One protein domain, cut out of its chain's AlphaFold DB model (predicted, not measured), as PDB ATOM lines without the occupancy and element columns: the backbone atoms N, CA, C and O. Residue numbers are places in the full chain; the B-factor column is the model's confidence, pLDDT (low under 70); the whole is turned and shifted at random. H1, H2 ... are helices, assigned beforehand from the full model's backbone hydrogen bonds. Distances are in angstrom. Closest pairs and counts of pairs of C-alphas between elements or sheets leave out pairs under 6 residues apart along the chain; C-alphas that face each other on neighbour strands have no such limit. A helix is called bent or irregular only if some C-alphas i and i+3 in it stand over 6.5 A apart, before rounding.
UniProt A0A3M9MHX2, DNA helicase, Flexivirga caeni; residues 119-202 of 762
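Overview. This is residues 119 to 202 of the 762 residues of the protein "DNA helicase" of Flexivirga caeni (UniProt A0A3M9MHX2). The long helix H1 runs along the length of an elongated, loosely built body; H5 crosses its first half, H2 and H6 pack together at one end, and H3 and H4 make a corner at the other. From H1 the backbone folds back through H2 and the link to H3, then returns through H4 and H5 to H6. The printed part has 84 residues, is all helix, with six named helices, H1 to H6 in order, and no named strand. It is only just loose, close to compact, with a radius of gyration of the C-alphas of 14.5 A and spans of 45 by 23 by 21 A.

Along the chain. H1, residues 119 to 137, begins with C-alpha 119 at (162.453, 179.391, 175.385) and is 27.6 A long. H2 is residues 145 to 153 and H3 residues 163 to 168. H4, residues 170 to 177, is irregular: C-alphas 171 and 174 are 7.2 A apart. H5, residues 181 to 192, is 16.4 A long. H6, residues 195 to 202, ends with C-alpha 202 at (187.626, 163.023, 175.512).

Arrangement. H1 touches H5 with residues 121 to 128 alone, about perpendicular at 85 degrees; the closest C-alphas, of Gln 125 and Ala 186, are 5.5 A apart. H1 and H2, a helical hairpin, only just touch, with 3 pairs of C-alphas within 8 A, the closest Val 131 and Trp 151 at 6.6 A; they run opposite ways at a shallow tilt of 9 degrees. H2 touches H6, closest at the C-alphas of Gln 152 and Ile 195, 6.7 A. H3 and H4 touch only at the corner, closest at the C-alphas of Val 166 and Leu 172, 6.2 A. H4 and H6 are apart. Every O i to N i+4 pair is within hydrogen-bond range in H1, H2, H3, H5 and H6, and 2 of 4 in H4.

Size, cuts and confidence. The two C-alphas farthest apart, of Arg 141 and Glu 171, are 45.4 A apart. Residues 168 to 174, of which 170 to 174 belong to H4, stand free. The printed part has no cut and no long link. Mean pLDDT of the printed part is 92.7, and residue 159 is under 70.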
ATOM      1  N   ALA A 119     161.551 178.360 175.895       92.75
ATOM      2  CA  ALA A 119     162.453 179.391 175.385       92.75
ATOM      3  C   ALA A 119     163.920 179.130 175.772       92.75
ATOM      4  O   ALA A 119     164.796 179.109 174.903       92.75
ATOM      5  N   ASP A 120     164.185 178.869 177.053       95.25
ATOM      6  CA  ASP A 120     165.520 178.537 177.565       95.25
ATOM      7  C   ASP A 120     166.015 177.209 176.977       95.25
ATOM      8  O   ASP A 120     167.159 177.089 176.530       95.25
ATOM      9  N   GLY A 121     165.132 176.210 176.905       94.69
ATOM     10  CA  GLY A 121     165.433 174.907 176.327       94.69
ATOM     11  C   GLY A 121     165.837 174.988 174.850       94.69
ATOM     12  O   GLY A 121     166.775 174.308 174.431       94.69
ATOM     13  N   HIS A 122     165.197 175.853 174.058       93.06
ATOM     14  CA  HIS A 122     165.577 176.076 172.661       93.06
ATOM     15  C   HIS A 122     166.965 176.706 172.519       93.06
ATOM     16  O   HIS A 122     167.724 176.278 171.647       93.06
ATOM     17  N   GLN A 123     167.335 177.661 173.378       94.81
ATOM     18  CA  GLN A 123     168.688 178.233 173.381       94.81
ATOM     19  C   GLN A 123     169.740 177.155 173.676       94.81
ATOM     20  O   GLN A 123     170.728 177.016 172.949       94.81
ATOM     21  N   VAL A 124     169.486 176.314 174.683       96.25
ATOM     22  CA  VAL A 124     170.345 175.171 175.024       96.25
ATOM     23  C   VAL A 124     170.449 174.172 173.865       96.25
ATOM     24  O   VAL A 124     171.537 173.685 173.544       96.25
ATOM     25  N   GLN A 125     169.333 173.875 173.199       94.94
ATOM     26  CA  GLN A 125     169.303 172.966 172.057       94.94
ATOM     27  C   GLN A 125     170.115 173.509 170.871       94.94
ATOM     28  O   GLN A 125     170.851 172.746 170.239       94.94
ATOM     29  N   GLN A 126     170.015 174.809 170.581       94.62
ATOM     30  CA  GLN A 126     170.782 175.471 169.522       94.62
ATOM     31  C   GLN A 126     172.285 175.436 169.806       94.62
ATOM     32  O   GLN A 126     173.063 175.047 168.928       94.62
ATOM     33  N   TRP A 127     172.684 175.760 171.038       95.44
ATOM     34  CA  TRP A 127     174.071 175.654 171.488       95.44
ATOM     35  C   TRP A 127     174.608 174.225 171.326       95.44
ATOM     36  O   TRP A 127     175.619 174.007 170.653       95.44
ATOM     37  N   ARG A 128     173.885 173.219 171.840       95.44
ATOM     38  CA  ARG A 128     174.281 171.805 171.720       95.44
ATOM     39  C   ARG A 128     174.391 171.362 170.261       95.44
ATOM     40  O   ARG A 128     175.299 170.607 169.921       95.44
ATOM     41  N   ALA A 129     173.496 171.821 169.390       94.50
ATOM     42  CA  ALA A 129     173.583 171.530 167.962       94.50
ATOM     43  C   ALA A 129     174.867 172.105 167.333       94.50
ATOM     44  O   ALA A 129     175.457 171.455 166.472       94.50
ATOM     45  N   GLY A 130     175.330 173.279 167.780       94.88
ATOM     46  CA  GLY A 130     176.634 173.839 167.406       94.88
ATOM     47  C   GLY A 130     177.802 172.943 167.817       94.88
ATOM     48  O   GLY A 130     178.609 172.568 166.969       94.88
ATOM     49  N   VAL A 131     177.822 172.508 169.081       95.12
ATOM     50  CA  VAL A 131     178.838 171.579 169.605       95.12
ATOM     51  C   VAL A 131     178.884 170.283 168.787       95.12
ATOM     52  O   VAL A 131     179.956 169.829 168.391       95.12
ATOM     53  N   LEU A 132     177.725 169.688 168.487       94.06
ATOM     54  CA  LEU A 132     177.652 168.448 167.708       94.06
ATOM     55  C   LEU A 132     178.150 168.625 166.263       94.06
ATOM     56  O   LEU A 132     178.842 167.741 165.762       94.06
ATOM     57  N   ARG A 133     177.864 169.763 165.613       95.31
ATOM     58  CA  ARG A 133     178.400 170.079 164.273       95.31
ATOM     59  C   ARG A 133     179.924 170.195 164.272       95.31
ATOM     60  O   ARG A 133     180.582 169.693 163.361       95.31
ATOM     61  N   ASP A 134     180.493 170.825 165.295       94.44
ATOM     62  CA  ASP A 134     181.947 170.924 165.438       94.44
ATOM     63  C   ASP A 134     182.586 169.550 165.668       94.44
ATOM     64  O   ASP A 134     183.617 169.231 165.075       94.44
ATOM     65  N   LEU A 135     181.964 168.707 166.498       93.81
ATOM     66  CA  LEU A 135     182.431 167.342 166.749       93.81
ATOM     67  C   LEU A 135     182.433 166.478 165.481       93.81
ATOM     68  O   LEU A 135     183.378 165.710 165.280       93.81
ATOM     69  N   ASP A 136     181.416 166.634 164.634       93.44
ATOM     70  CA  ASP A 136     181.331 165.976 163.330       93.44
ATOM     71  C   ASP A 136     182.436 166.473 162.379       93.44
ATOM     72  O   ASP A 136     183.208 165.680 161.837       93.44
ATOM     73  N   THR A 137     182.629 167.794 162.297       90.81
ATOM     74  CA  THR A 137     183.689 168.432 161.488       90.81
ATOM     75  C   THR A 137     185.096 168.003 161.927       90.81
ATOM     76  O   THR A 137     186.005 167.785 161.112       90.81
ATOM     77  N   LEU A 138     185.298 167.828 163.234       89.12
ATOM     78  CA  LEU A 138     186.547 167.321 163.787       89.12
ATOM     79  C   LEU A 138     186.815 165.864 163.397       89.12
ATOM     80  O   LEU A 138     187.969 165.462 163.491       89.12
ATOM     81  N   ARG A 139     185.832 165.080 162.932       87.31
ATOM     82  CA  ARG A 139     186.015 163.688 162.464       87.31
ATOM     83  C   ARG A 139     186.830 162.833 163.441       87.31
ATOM     84  O   ARG A 139     187.826 162.206 163.087       87.31
ATOM     85  N   ASN A 140     186.427 162.875 164.709       87.12
ATOM     86  CA  ASN A 140     187.095 162.195 165.820       87.12
ATOM     87  C   ASN A 140     188.594 162.533 165.998       87.12
ATOM     88  O   ASN A 140     189.382 161.664 166.347       87.12
ATOM     89  N   ARG A 141     188.995 163.785 165.746       92.00
ATOM     90  CA  ARG A 141     190.338 164.311 166.056       92.00
ATOM     91  C   ARG A 141     190.389 164.958 167.448       92.00
ATOM     92  O   ARG A 141     189.360 165.112 168.110       92.00
ATOM     93  N   TRP A 142     191.596 165.347 167.863       95.25
ATOM     94  CA  TRP A 142     191.842 166.198 169.033       95.25
ATOM     95  C   TRP A 142     190.933 167.434 169.000       95.25
ATOM     96  O   TRP A 142     190.846 168.081 167.959       95.25
ATOM     97  N   ILE A 143     190.267 167.765 170.112       96.50
ATOM     98  CA  ILE A 143     189.550 169.041 170.262       96.50
ATOM     99  C   ILE A 143     190.583 170.109 170.626       96.50
ATOM    100  O   ILE A 143     191.117 170.048 171.740       96.50
ATOM    101  N   PRO A 144     190.860 171.086 169.748       95.00
ATOM    102  CA  PRO A 144     191.735 172.199 170.079       95.00
ATOM    103  C   PRO A 144     191.072 173.116 171.107       95.00
ATOM    104  O   PRO A 144     189.841 173.234 171.172       95.00
ATOM    105  N   ARG A 145     191.890 173.806 171.895       92.12
ATOM    106  CA  ARG A 145     191.416 174.702 172.947       92.12
ATOM    107  C   ARG A 145     190.524 175.819 172.416       92.12
ATOM    108  O   ARG A 145     189.581 176.178 173.112       92.12
ATOM    109  N   GLU A 146     190.775 176.345 171.216       93.19
ATOM    110  CA  GLU A 146     189.921 177.382 170.618       93.19
ATOM    111  C   GLU A 146     188.454 176.934 170.514       93.19
ATOM    112  O   GLU A 146     187.547 177.707 170.814       93.19
ATOM    113  N   ILE A 147     188.221 175.666 170.155       94.75
ATOM    114  CA  ILE A 147     186.879 175.109 169.981       94.75
ATOM    115  C   ILE A 147     186.219 174.940 171.347       94.75
ATOM    116  O   ILE A 147     185.079 175.357 171.537       94.75
ATOM    117  N   ALA A 148     186.951 174.395 172.322       94.44
ATOM    118  CA  ALA A 148     186.458 174.246 173.688       94.44
ATOM    119  C   ALA A 148     186.125 175.603 174.339       94.44
ATOM    120  O   ALA A 148     185.088 175.745 174.983       94.44
ATOM    121  N   ALA A 149     186.983 176.609 174.142       93.94
ATOM    122  CA  ALA A 149     186.772 177.963 174.641       93.94
ATOM    123  C   ALA A 149     185.556 178.624 173.983       93.94
ATOM    124  O   ALA A 149     184.752 179.238 174.681       93.94
ATOM    125  N   ARG A 150     185.375 178.443 172.666       94.75
ATOM    126  CA  ARG A 150     184.179 178.905 171.954       94.75
ATOM    127  C   ARG A 150     182.912 178.253 172.499       94.75
ATOM    128  O   ARG A 150     181.966 178.962 172.800       94.75
ATOM    129  N   TRP A 151     182.894 176.935 172.706       95.69
ATOM    130  CA  TRP A 151     181.722 176.264 173.286       95.69
ATOM    131  C   TRP A 151     181.353 176.791 174.670       95.69
ATOM    132  O   TRP A 151     180.170 176.838 174.995       95.69
ATOM    133  N   GLN A 152     182.349 177.162 175.477       94.75
ATOM    134  CA  GLN A 152     182.131 177.771 176.785       94.75
ATOM    135  C   GLN A 152     181.617 179.209 176.671       94.75
ATOM    136  O   GLN A 152     180.723 179.577 177.425       94.75
ATOM    137  N   ALA A 153     182.161 180.005 175.747       94.75
ATOM    138  CA  ALA A 153     181.735 181.384 175.514       94.75
ATOM    139  C   ALA A 153     180.317 181.467 174.922       94.75
ATOM    140  O   ALA A 153     179.537 182.321 175.326       94.75
ATOM    141  N   ASP A 154     179.974 180.549 174.017       94.75
ATOM    142  CA  ASP A 154     178.664 180.469 173.362       94.75
ATOM    143  C   ASP A 154     177.611 179.752 174.230       94.75
ATOM    144  O   ASP A 154     176.458 179.602 173.816       94.75
ATOM    145  N   ARG A 155     177.992 179.245 175.413       94.56
ATOM    146  CA  ARG A 155     177.074 178.553 176.325       94.56
ATOM    147  C   ARG A 155     176.038 179.557 176.850       94.56
ATOM    148  O   ARG A 155     176.448 180.563 177.423       94.56
ATOM    149  N   PRO A 156     174.723 179.290 176.713       93.94
ATOM    150  CA  PRO A 156     173.691 180.223 177.159       93.94
ATOM    151  C   PRO A 156     173.838 180.575 178.643       93.94
ATOM    152  O   PRO A 156     173.896 179.668 179.477       93.94
ATOM    153  N   ASP A 157     173.881 181.874 178.953       91.44
ATOM    154  CA  ASP A 157     173.866 182.402 180.322       91.44
ATOM    155  C   ASP A 157     172.416 182.651 180.757       91.44
ATOM    156  O   ASP A 157     171.799 183.669 180.436       91.44
ATOM    157  N   LEU A 158     171.835 181.653 181.420       88.62
ATOM    158  CA  LEU A 158     170.446 181.674 181.860       88.62
ATOM    159  C   LEU A 158     170.392 182.163 183.313       88.62
ATOM    160  O   LEU A 158     170.685 181.411 184.237       88.62
ATOM    161  N   ALA A 159     169.983 183.420 183.523       67.62
ATOM    162  CA  ALA A 159     169.988 184.081 184.837       67.62
ATOM    163  C   ALA A 159     169.156 183.362 185.927       67.62
ATOM    164  O   ALA A 159     169.428 183.500 187.118       67.62
ATOM    165  N   SER A 160     168.130 182.596 185.539       72.69
ATOM    166  CA  SER A 160     167.418 181.665 186.421       72.69
ATOM    167  C   SER A 160     166.831 180.533 185.576       72.69
ATOM    168  O   SER A 160     165.712 180.686 185.080       72.69
ATOM    169  N   PRO A 161     167.552 179.413 185.380       77.44
ATOM    170  CA  PRO A 161     167.045 178.320 184.568       77.44
ATOM    171  C   PRO A 161     165.786 177.763 185.228       77.44
ATOM    172  O   PRO A 161     165.789 177.343 186.386       77.44
ATOM    173  N   VAL A 162     164.677 177.777 184.494       91.00
ATOM    174  CA  VAL A 162     163.385 177.333 185.030       91.00
ATOM    175  C   VAL A 162     163.271 175.800 185.093       91.00
ATOM    176  O   VAL A 162     162.289 175.276 185.604       91.00
ATOM    177  N   PHE A 163     164.275 175.068 184.598       94.00
ATOM    178  CA  PHE A 163     164.249 173.612 184.433       94.00
ATOM    179  C   PHE A 163     163.975 172.850 185.735       94.00
ATOM    180  O   PHE A 163     163.099 171.988 185.748       94.00
ATOM    181  N   GLU A 164     164.671 173.189 186.824       91.00
ATOM    182  CA  GLU A 164     164.452 172.585 188.146       91.00
ATOM    183  C   GLU A 164     163.058 172.932 188.684       91.00
ATOM    184  O   GLU A 164     162.303 172.042 189.059       91.00
ATOM    185  N   LYS A 165     162.654 174.207 188.581       90.88
ATOM    186  CA  LYS A 165     161.324 174.670 189.011       90.88
ATOM    187  C   LYS A 165     160.195 173.933 188.293       90.88
ATOM    188  O   LYS A 165     159.219 173.572 188.928       90.88
ATOM    189  N   VAL A 166     160.315 173.704 186.983       92.94
ATOM    190  CA  VAL A 166     159.317 172.932 186.224       92.94
ATOM    191  C   VAL A 166     159.347 171.449 186.609       92.94
ATOM    192  O   VAL A 166     158.292 170.825 186.645       92.94
ATOM    193  N   ARG A 167     160.526 170.881 186.906       92.38
ATOM    194  CA  ARG A 167     160.692 169.478 187.337       92.38
ATOM    195  C   ARG A 167     160.059 169.202 188.701       92.38
ATOM    196  O   ARG A 167     159.503 168.122 188.886       92.38
ATOM    197  N   ASP A 168     160.119 170.178 189.598       92.25
ATOM    198  CA  ASP A 168     159.595 170.071 190.958       92.25
ATOM    199  C   ASP A 168     158.107 170.441 191.071       92.25
ATOM    200  O   ASP A 168     157.497 170.167 192.104       92.25
ATOM    201  N   GLU A 169     157.505 171.034 190.031       92.62
ATOM    202  CA  GLU A 169     156.098 171.452 190.027       92.62
ATOM    203  C   GLU A 169     155.169 170.295 189.588       92.62
ATOM    204  O   GLU A 169     155.145 169.934 188.403       92.62
ATOM    205  N   PRO A 170     154.358 169.710 190.495       91.00
ATOM    206  CA  PRO A 170     153.518 168.549 190.181       91.00
ATOM    207  C   PRO A 170     152.524 168.806 189.042       91.00
ATOM    208  O   PRO A 170     152.264 167.927 188.219       91.00
ATOM    209  N   GLU A 171     151.990 170.025 188.966       90.00
ATOM    210  CA  GLU A 171     151.038 170.461 187.948       90.00
ATOM    211  C   GLU A 171     151.642 170.488 186.532       90.00
ATOM    212  O   GLU A 171     150.900 170.405 185.550       90.00
ATOM    213  N   LEU A 172     152.976 170.538 186.407       93.31
ATOM    214  CA  LEU A 172     153.698 170.529 185.128       93.31
ATOM    215  C   LEU A 172     154.264 169.153 184.749       93.31
ATOM    216  O   LEU A 172     154.857 169.016 183.677       93.31
ATOM    217  N   ALA A 173     154.023 168.103 185.539       92.31
ATOM    218  CA  ALA A 173     154.498 166.752 185.226       92.31
ATOM    219  C   ALA A 173     153.990 166.245 183.860       92.31
ATOM    220  O   ALA A 173     154.750 165.679 183.072       92.31
ATOM    221  N   ALA A 174     152.715 166.498 183.542       90.75
ATOM    222  CA  ALA A 174     152.141 166.150 182.242       90.75
ATOM    223  C   ALA A 174     152.775 166.969 181.104       90.75
ATOM    224  O   ALA A 174     153.100 166.410 180.061       90.75
ATOM    225  N   PHE A 175     153.008 168.269 181.320       93.44
ATOM    226  CA  PHE A 175     153.697 169.134 180.359       93.44
ATOM    227  C   PHE A 175     155.109 168.617 180.055       93.44
ATOM    228  O   PHE A 175     155.459 168.465 178.883       93.44
ATOM    229  N   LEU A 176     155.888 168.273 181.084       93.38
ATOM    230  CA  LEU A 176     157.226 167.698 180.931       93.38
ATOM    231  C   LEU A 176     157.211 166.380 180.155       93.38
ATOM    232  O   LEU A 176     158.053 166.184 179.281       93.38
ATOM    233  N   ALA A 177     156.237 165.509 180.421       93.19
ATOM    234  CA  ALA A 177     156.089 164.240 179.711       93.19
ATOM    235  C   ALA A 177     155.788 164.414 178.209       93.19
ATOM    236  O   ALA A 177     156.092 163.520 177.422       93.19
ATOM    237  N   THR A 178     155.227 165.558 177.797       95.50
ATOM    238  CA  THR A 178     155.004 165.876 176.373       95.50
ATOM    239  C   THR A 178     156.227 166.457 175.659       95.50
ATOM    240  O   THR A 178     156.205 166.591 174.435       95.50
ATOM    241  N   GLN A 179     157.300 166.800 176.381       95.19
ATOM    242  CA  GLN A 179     158.469 167.435 175.773       95.19
ATOM    243  C   GLN A 179     159.315 166.438 174.963       95.19
ATOM    244  O   GLN A 179     159.476 165.283 175.367       95.19
ATOM    245  N   PRO A 180     159.930 166.863 173.839       95.25
ATOM    246  CA  PRO A 180     160.797 165.990 173.056       95.25
ATOM    247  C   PRO A 180     161.990 165.474 173.871       95.25
ATOM    248  O   PRO A 180     162.707 166.252 174.500       95.25
ATOM    249  N   ALA A 181     162.296 164.176 173.769       92.12
ATOM    250  CA  ALA A 181     163.443 163.574 174.459       92.12
ATOM    251  C   ALA A 181     164.778 164.281 174.137       92.12
ATOM    252  O   ALA A 181     165.634 164.431 175.005       92.12
ATOM    253  N   ALA A 182     164.938 164.771 172.902       90.44
ATOM    254  CA  ALA A 182     166.119 165.524 172.481       90.44
ATOM    255  C   ALA A 182     166.284 166.863 173.226       90.44
ATOM    256  O   ALA A 182     167.416 167.264 173.496       90.44
ATOM    257  N   LEU A 183     165.177 167.534 173.568       93.62
ATOM    258  CA  LEU A 183     165.177 168.774 174.348       93.62
ATOM    259  C   LEU A 183     165.603 168.490 175.790       93.62
ATOM    260  O   LEU A 183     166.545 169.102 176.286       93.62
ATOM    261  N   LEU A 184     164.974 167.496 176.425       93.19
ATOM    262  CA  LEU A 184     165.304 167.081 177.791       93.19
ATOM    263  C   LEU A 184     166.764 166.615 177.909       93.19
ATOM    264  O   LEU A 184     167.455 166.971 178.860       93.19
ATOM    265  N   GLN A 185     167.270 165.884 176.911       91.56
ATOM    266  CA  GLN A 185     168.675 165.483 176.856       91.56
ATOM    267  C   GLN A 185     169.616 166.688 176.705       91.56
ATOM    268  O   GLN A 185     170.693 166.702 177.305       91.56
ATOM    269  N   ALA A 186     169.246 167.686 175.895       93.75
ATOM    270  CA  ALA A 186     170.049 168.891 175.722       93.75
ATOM    271  C   ALA A 186     170.156 169.679 177.032       93.75
ATOM    272  O   ALA A 186     171.269 170.026 177.424       93.75
ATOM    273  N   ILE A 187     169.031 169.859 177.732       94.81
ATOM    274  CA  ILE A 187     168.968 170.479 179.062       94.81
ATOM    275  C   ILE A 187     169.847 169.709 180.048       94.81
ATOM    276  O   ILE A 187     170.748 170.292 180.638       94.81
ATOM    277  N   HIS A 188     169.675 168.389 180.152       92.38
ATOM    278  CA  HIS A 188     170.478 167.568 181.058       92.38
ATOM    279  C   HIS A 188     171.985 167.688 180.777       92.38
ATOM    280  O   HIS A 188     172.779 167.868 181.699       92.38
ATOM    281  N   THR A 189     172.381 167.644 179.499       91.38
ATOM    282  CA  THR A 189     173.784 167.817 179.087       91.38
ATOM    283  C   THR A 189     174.302 169.193 179.500       91.38
ATOM    284  O   THR A 189     175.398 169.298 180.044       91.38
ATOM    285  N   TRP A 190     173.520 170.246 179.265       94.56
ATOM    286  CA  TRP A 190     173.884 171.608 179.638       94.56
ATOM    287  C   TRP A 190     173.941 171.811 181.155       94.56
ATOM    288  O   TRP A 190     174.796 172.552 181.605       94.56
ATOM    289  N   GLU A 191     173.117 171.147 181.960       92.19
ATOM    290  CA  GLU A 191     173.174 171.268 183.426       92.19
ATOM    291  C   GLU A 191     174.419 170.578 184.017       92.19
ATOM    292  O   GLU A 191     175.020 171.085 184.959       92.19
ATOM    293  N   HIS A 192     174.838 169.441 183.449       91.19
ATOM    294  CA  HIS A 192     175.796 168.534 184.103       91.19
ATOM    295  C   HIS A 192     177.172 168.462 183.431       91.19
ATOM    296  O   HIS A 192     178.069 167.791 183.940       91.19
ATOM    297  N   THR A 193     177.368 169.122 182.286       91.94
ATOM    298  CA  THR A 193     178.660 169.094 181.588       91.94
ATOM    299  C   THR A 193     179.531 170.270 182.009       91.94
ATOM    300  O   THR A 193     179.241 171.429 181.695       91.94
ATOM    301  N   ASP A 194     180.657 169.962 182.648       94.06
ATOM    302  CA  ASP A 194     181.807 170.860 182.688       94.06
ATOM    303  C   ASP A 194     182.616 170.685 181.395       94.06
ATOM    304  O   ASP A 194     183.220 169.634 181.160       94.06
ATOM    305  N   ILE A 195     182.581 171.691 180.515       94.12
ATOM    306  CA  ILE A 195     183.190 171.604 179.178       94.12
ATOM    307  C   ILE A 195     184.702 171.345 179.271       94.12
ATOM    308  O   ILE A 195     185.165 170.423 178.592       94.12
ATOM    309  N   PRO A 196     185.488 172.073 180.095       93.44
ATOM    310  CA  PRO A 196     186.922 171.819 180.225       93.44
ATOM    311  C   PRO A 196     187.253 170.379 180.638       93.44
ATOM    312  O   PRO A 196     188.090 169.741 179.994       93.44
ATOM    313  N   THR A 197     186.575 169.847 181.660       95.12
ATOM    314  CA  THR A 197     186.796 168.474 182.145       95.12
ATOM    315  C   THR A 197     186.411 167.446 181.087       95.12
ATOM    316  O   THR A 197     187.209 166.568 180.752       95.12
ATOM    317  N   TRP A 198     185.235 167.598 180.473       95.62
ATOM    318  CA  TRP A 198     184.768 166.682 179.432       95.62
ATOM    319  C   TRP A 198     185.707 166.651 178.216       95.62
ATOM    320  O   TRP A 198     186.024 165.577 177.692       95.62
ATOM    321  N   VAL A 199     186.196 167.818 177.776       96.06
ATOM    322  CA  VAL A 199     187.157 167.926 176.668       96.06
ATOM    323  C   VAL A 199     188.465 167.221 177.014       96.06
ATOM    324  O   VAL A 199     188.979 166.469 176.183       96.06
ATOM    325  N   ALA A 200     188.992 167.412 178.227       94.00
ATOM    326  CA  ALA A 200     190.221 166.758 178.666       94.00
ATOM    327  C   ALA A 200     190.089 165.225 178.649       94.00
ATOM    328  O   ALA A 200     190.933 164.535 178.071       94.00
ATOM    329  N   GLU A 201     188.997 164.684 179.195       95.88
ATOM    330  CA  GLU A 201     188.718 163.242 179.199       95.88
ATOM    331  C   GLU A 201     188.511 162.676 177.789       95.88
ATOM    332  O   GLU A 201     188.990 161.584 177.461       95.88
ATOM    333  N   ARG A 202     187.801 163.405 176.919       95.81
ATOM    334  CA  ARG A 202     187.626 163.023 175.512       95.81
ATOM    335  C   ARG A 202     188.963 162.992 174.788       95.81
ATOM    336  O   ARG A 202     189.232 162.029 174.074       95.81
TER     337      ARG A 202